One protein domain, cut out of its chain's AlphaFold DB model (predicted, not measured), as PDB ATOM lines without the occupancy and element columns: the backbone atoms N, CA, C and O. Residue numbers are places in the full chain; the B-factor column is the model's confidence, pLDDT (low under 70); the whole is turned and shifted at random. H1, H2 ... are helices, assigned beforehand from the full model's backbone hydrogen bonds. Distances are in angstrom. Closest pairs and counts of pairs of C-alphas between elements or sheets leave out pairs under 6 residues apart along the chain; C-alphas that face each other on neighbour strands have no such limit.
ATOM      1  N   GLY A  85       6.641  20.466   1.629       79.00
ATOM      2  CA  GLY A  85       7.281  19.479   0.764       79.00
ATOM      3  C   GLY A  85       8.639  19.954   0.246       79.00
ATOM      4  O   GLY A  85       9.601  19.184   0.224       79.00
ATOM      5  N   ILE A  86       8.751  21.234  -0.117       76.38
ATOM      6  CA  ILE A  86      10.011  21.843  -0.567       76.38
ATOM      7  C   ILE A  86      10.974  21.981   0.612       76.38
ATOM      8  O   ILE A  86      12.141  21.603   0.493       76.38
ATOM      9  N   LEU A  87      10.483  22.461   1.755       80.88
ATOM     10  CA  LEU A  87      11.268  22.606   2.976       80.88
ATOM     11  C   LEU A  87      11.830  21.255   3.427       80.88
ATOM     12  O   LEU A  87      13.023  21.134   3.704       80.88
ATOM     13  N   ARG A  88      10.998  20.212   3.414       82.31
ATOM     14  CA  ARG A  88      11.415  18.845   3.722       82.31
ATOM     15  C   ARG A  88      12.474  18.334   2.748       82.31
ATOM     16  O   ARG A  88      13.503  17.839   3.197       82.31
ATOM     17  N   ASN A  89      12.259  18.481   1.440       76.00
ATOM     18  CA  ASN A  89      13.232  18.056   0.431       76.00
ATOM     19  C   ASN A  89      14.578  18.774   0.598       76.00
ATOM     20  O   ASN A  89      15.633  18.163   0.438       76.00
ATOM     21  N   TYR A  90      14.554  20.061   0.952       79.06
ATOM     22  CA  TYR A  90      15.763  20.839   1.201       79.06
ATOM     23  C   TYR A  90      16.506  20.358   2.454       79.06
ATOM     24  O   TYR A  90      17.721  20.168   2.414       79.06
ATOM     25  N   ILE A  91      15.783  20.091   3.546       79.50
ATOM     26  CA  ILE A  91      16.354  19.504   4.767       79.50
ATOM     27  C   ILE A  91      16.977  18.138   4.460       79.50
ATOM     28  O   ILE A  91      18.110  17.873   4.858       79.50
ATOM     29  N   GLU A  92      16.281  17.277   3.716       80.44
ATOM     30  CA  GLU A  92      16.794  15.961   3.322       80.44
ATOM     31  C   GLU A  92      18.057  16.076   2.452       80.44
ATOM     32  O   GLU A  92      19.031  15.345   2.667       80.44
ATOM     33  N   LEU A  93      18.096  17.031   1.518       79.50
ATOM     34  CA  LEU A  93      19.273  17.307   0.693       79.50
ATOM     35  C   LEU A  93      20.455  17.821   1.530       79.50
ATOM     36  O   LEU A  93      21.593  17.385   1.324       79.50
ATOM     37  N   GLN A  94      20.199  18.704   2.496       79.62
ATOM     38  CA  GLN A  94      21.218  19.234   3.397       79.62
ATOM     39  C   GLN A  94      21.787  18.135   4.300       79.62
ATOM     40  O   GLN A  94      23.005  17.972   4.372       79.62
ATOM     41  N   LEU A  95      20.928  17.305   4.901       79.94
ATOM     42  CA  LEU A  95      21.343  16.149   5.700       79.94
ATOM     43  C   LEU A  95      22.143  15.141   4.872       79.94
ATOM     44  O   LEU A  95      23.137  14.600   5.351       79.94
ATOM     45  N   THR A  96      21.750  14.907   3.619       75.19
ATOM     46  CA  THR A  96      22.492  14.032   2.701       75.19
ATOM     47  C   THR A  96      23.870  14.611   2.387       75.19
ATOM     48  O   THR A  96      24.871  13.895   2.414       75.19
ATOM     49  N   THR A  97      23.948  15.917   2.148       74.50
ATOM     50  CA  THR A  97      25.208  16.621   1.890       74.50
ATOM     51  C   THR A  97      26.130  16.569   3.105       74.50
ATOM     52  O   THR A  97      27.315  16.260   2.978       74.50
ATOM     53  N   ASP A  98      25.597  16.821   4.297       76.06
ATOM     54  CA  ASP A  98      26.368  16.777   5.536       76.06
ATOM     55  C   ASP A  98      26.777  15.347   5.890       76.06
ATOM     56  O   ASP A  98      27.906  15.125   6.323       76.06
ATOM     57  N   ARG A  99      25.943  14.351   5.580       73.81
ATOM     58  CA  ARG A  99      26.323  12.940   5.657       73.81
ATOM     59  C   ARG A  99      27.494  12.616   4.737       73.81
ATOM     60  O   ARG A  99      28.428  11.968   5.190       73.81
ATOM     61  N   ILE A 100      27.501  13.088   3.491       71.38
ATOM     62  CA  ILE A 100      28.631  12.882   2.567       71.38
ATOM     63  C   ILE A 100      29.904  13.555   3.109       71.38
ATOM     64  O   ILE A 100      30.980  12.956   3.079       71.38
ATOM     65  N   LYS A 101      29.798  14.770   3.666       72.88
ATOM     66  CA  LYS A 101      30.929  15.444   4.332       72.88
ATOM     67  C   LYS A 101      31.436  14.637   5.530       72.88
ATOM     68  O   LYS A 101      32.646  14.505   5.699       72.88
ATOM     69  N   LEU A 102      30.541  14.069   6.333       69.50
ATOM     70  CA  LEU A 102      30.896  13.240   7.484       69.50
ATOM     71  C   LEU A 102      31.493  11.893   7.065       69.50
ATOM     72  O   LEU A 102      32.502  11.484   7.621       69.50
ATOM     73  N   GLU A 103      30.955  11.231   6.044       68.25
ATOM     74  CA  GLU A 103      31.512   9.988   5.492       68.25
ATOM     75  C   GLU A 103      32.883  10.207   4.832       68.25
ATOM     76  O   GLU A 103      33.710   9.295   4.810       68.25
ATOM     77  N   SER A 104      33.167  11.425   4.353       69.19
ATOM     78  CA  SER A 104      34.501  11.799   3.866       69.19
ATOM     79  C   SER A 104      35.558  11.886   4.980       69.19
ATOM     80  O   SER A 104      36.760  11.821   4.705       69.19
ATOM     81  N   LEU A 105      35.142  11.986   6.250       69.00
ATOM     82  CA  LEU A 105      36.050  11.894   7.390       69.00
ATOM     83  C   LEU A 105      36.400  10.429   7.677       69.00
ATOM     84  O   LEU A 105      35.557   9.536   7.694       69.00
ATOM     85  N   LYS A 106      37.680  10.177   7.978       78.06
ATOM     86  CA  LYS A 106      38.124   8.862   8.461       78.06
ATOM     87  C   LYS A 106      37.313   8.471   9.700       78.06
ATOM     88  O   LYS A 106      37.105   9.301  10.582       78.06
ATOM     89  N   ARG A 107      36.938   7.191   9.804       75.75
ATOM     90  CA  ARG A 107      36.150   6.640  10.925       75.75
ATOM     91  C   ARG A 107      36.729   7.000  12.303       75.75
ATOM     92  O   ARG A 107      35.975   7.327  13.210       75.75
ATOM     93  N   ASP A 108      38.054   7.062  12.432       71.81
ATOM     94  CA  ASP A 108      38.733   7.482  13.669       71.81
ATOM     95  C   ASP A 108      38.478   8.952  14.045       71.81
ATOM     96  O   ASP A 108      38.436   9.292  15.225       71.81
ATOM     97  N   ASN A 109      38.298   9.836  13.061       80.50
ATOM     98  CA  ASN A 109      37.963  11.238  13.303       80.50
ATOM     99  C   ASN A 109      36.494  11.391  13.703       80.50
ATOM    100  O   ASN A 109      36.203  12.183  14.591       80.50
ATOM    101  N   LEU A 110      35.591  10.603  13.110       78.81
ATOM    102  CA  LEU A 110      34.187  10.559  13.530       78.81
ATOM    103  C   LEU A 110      34.052  10.065  14.974       78.81
ATOM    104  O   LEU A 110      33.361  10.698  15.761       78.81
ATOM    105  N   ASN A 111      34.788   9.016  15.351       79.69
ATOM    106  CA  ASN A 111      34.801   8.510  16.728       79.69
ATOM    107  C   ASN A 111      35.320   9.557  17.728       79.69
ATOM    108  O   ASN A 111      34.786   9.684  18.824       79.69
ATOM    109  N   LYS A 112      36.343  10.337  17.353       83.31
ATOM    110  CA  LYS A 112      36.839  11.442  18.190       83.31
ATOM    111  C   LYS A 112      35.822  12.572  18.318       83.31
ATOM    112  O   LYS A 112      35.680  13.132  19.399       83.31
ATOM    113  N   ILE A 113      35.130  12.916  17.230       81.44
ATOM    114  CA  ILE A 113      34.057  13.918  17.256       81.44
ATOM    115  C   ILE A 113      32.937  13.441  18.183       81.44
ATOM    116  O   ILE A 113      32.516  14.200  19.049       81.44
ATOM    117  N   ASP A 114      32.523  12.180  18.072       82.31
ATOM    118  CA  ASP A 114      31.495  11.583  18.928       82.31
ATOM    119  C   ASP A 114      31.908  11.553  20.411       82.31
ATOM    120  O   ASP A 114      31.126  11.906  21.294       82.31
ATOM    121  N   GLU A 115      33.174  11.239  20.703       85.19
ATOM    122  CA  GLU A 115      33.721  11.300  22.061       85.19
ATOM    123  C   GLU A 115      33.684  12.730  22.631       85.19
ATOM    124  O   GLU A 115      33.308  12.931  23.789       85.19
ATOM    125  N   ILE A 116      34.053  13.734  21.830       83.12
ATOM    126  CA  ILE A 116      34.026  15.147  22.234       83.12
ATOM    127  C   ILE A 116      32.584  15.614  22.461       83.12
ATOM    128  O   ILE A 116      32.306  16.226  23.491       83.12
ATOM    129  N   LEU A 117      31.660  15.292  21.552       82.44
ATOM    130  CA  LEU A 117      30.240  15.630  21.684       82.44
ATOM    131  C   LEU A 117      29.622  14.962  22.913       82.44
ATOM    132  O   LEU A 117      28.944  15.618  23.698       82.44
ATOM    133  N   SER A 118      29.931  13.689  23.147       81.69
ATOM    134  CA  SER A 118      29.497  12.961  24.341       81.69
ATOM    135  C   SER A 118      30.021  13.600  25.627       81.69
ATOM    136  O   SER A 118      29.288  13.700  26.611       81.69
ATOM    137  N   LYS A 119      31.280  14.059  25.643       83.25
ATOM    138  CA  LYS A 119      31.849  14.796  26.782       83.25
ATOM    139  C   LYS A 119      31.189  16.158  26.969       83.25
ATOM    140  O   LYS A 119      30.959  16.536  28.110       83.25
ATOM    141  N   LEU A 120      30.851  16.858  25.887       76.31
ATOM    142  CA  LEU A 120      30.147  18.141  25.942       76.31
ATOM    143  C   LEU A 120      28.728  17.983  26.492       76.31
ATOM    144  O   LEU A 120      28.361  18.713  27.403       76.31
ATOM    145  N   ILE A 121      27.971  16.989  26.025       78.31
ATOM    146  CA  ILE A 121      26.617  16.700  26.526       78.31
ATOM    147  C   ILE A 121      26.646  16.297  28.007       78.31
ATOM    148  O   ILE A 121      25.759  16.665  28.770       78.31
ATOM    149  N   ARG A 122      27.664  15.534  28.427       76.50
ATOM    150  CA  ARG A 122      27.833  15.116  29.830       76.50
ATOM    151  C   ARG A 122      28.424  16.202  30.720       76.50
ATOM    152  O   ARG A 122      28.319  16.107  31.940       76.50
ATOM    153  N   SER A 123      29.084  17.197  30.140       71.69
ATOM    154  CA  SER A 123      29.536  18.356  30.891       71.69
ATOM    155  C   SER A 123      28.317  19.218  31.197       71.69
ATOM    156  O   SER A 123      27.566  19.564  30.294       71.69
ATOM    157  N   ASN A 124      28.128  19.618  32.453       71.06
ATOM    158  CA  ASN A 124      27.092  20.588  32.843       71.06
ATOM    159  C   ASN A 124      27.367  22.008  32.289       71.06
ATOM    160  O   ASN A 124      26.910  23.002  32.848       71.06
ATOM    161  N   ILE A 125      28.169  22.121  31.230       73.75
ATOM    162  CA  ILE A 125      28.499  23.371  30.569       73.75
ATOM    163  C   ILE A 125      27.340  23.691  29.623       73.75
ATOM    164  O   ILE A 125      27.012  22.870  28.762       73.75
ATOM    165  N   PRO A 126      26.717  24.875  29.736       73.19
ATOM    166  CA  PRO A 126      25.697  25.294  28.791       73.19
ATOM    167  C   PRO A 126      26.251  25.268  27.364       73.19
ATOM    168  O   PRO A 126      27.323  25.810  27.093       73.19
ATOM    169  N   ILE A 127      25.501  24.685  26.427       72.81
ATOM    170  CA  ILE A 127      25.884  24.614  25.005       72.81
ATOM    171  C   ILE A 127      26.171  26.019  24.443       72.81
ATOM    172  O   ILE A 127      27.076  26.189  23.631       72.81
ATOM    173  N   SER A 128      25.482  27.045  24.950       71.06
ATOM    174  CA  SER A 128      25.720  28.454  24.616       71.06
ATOM    175  C   SER A 128      27.117  28.958  25.002       71.06
ATOM    176  O   SER A 128      27.663  29.829  24.328       71.06
ATOM    177  N   THR A 129      27.731  28.418  26.057       74.00
ATOM    178  CA  THR A 129      29.112  28.733  26.446       74.00
ATOM    179  C   THR A 129      30.102  28.124  25.461       74.00
ATOM    180  O   THR A 129      31.055  28.792  25.067       74.00
ATOM    181  N   PHE A 130      29.863  26.886  25.023       69.62
ATOM    182  CA  PHE A 130      30.680  26.250  23.989       69.62
ATOM    183  C   PHE A 130      30.559  26.982  22.652       69.62
ATOM    184  O   PHE A 130      31.572  27.263  22.021       69.62
TER     185      PHE A 130
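What this domain is: This is residues 85 to 130 of the 422 residues of the protein "HCL470Cp" of Eremothecium sinecaudum (UniProt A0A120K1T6). Two long helices, H1 and H2, meet near their ends in an open V, and a short helix, H3, follows a turn of the chain at the far end of H2. The printed part has 46 residues with three named helices, in the order H1, H2, H3, and no named strand, and its class is all helix. It is only just extended, close to loose, with a radius of gyration of the C-alphas of 14.3 A, and flat, spanning 38 by 27 by 12 A.

Where its parts are: H1, residues 85 to 103, begins at C-alpha 85 (7.281, 19.479, 0.764) and is 26.4 A long. H2, residues 107 to 122, is 22.3 A long. H3, residues 127 to 130, ends at C-alpha 130 (30.680, 26.250, 23.989).

How they stand to each other: H1 and H2 are close but not clearly touching, the closest C-alphas being those of Leu 102 and Leu 110, 7.4 A apart. They run opposite ways at a steep tilt of 65 degrees. H2 and H3 are close but not clearly touching, the closest C-alphas, of Leu 120 and Ile 127, being 7.8 A apart. H1 and H3 are apart. In H1 and H2 every O i to N i+4 pair is within hydrogen-bond range; H3 is too short for one.

The domain as a whole: The C-alphas farthest apart, of Gly 85 and Asn 124, are 37.7 A apart. The printed part has no cut, and both links are tight. Residues 102 to 105 and 130 have pLDDT under 70.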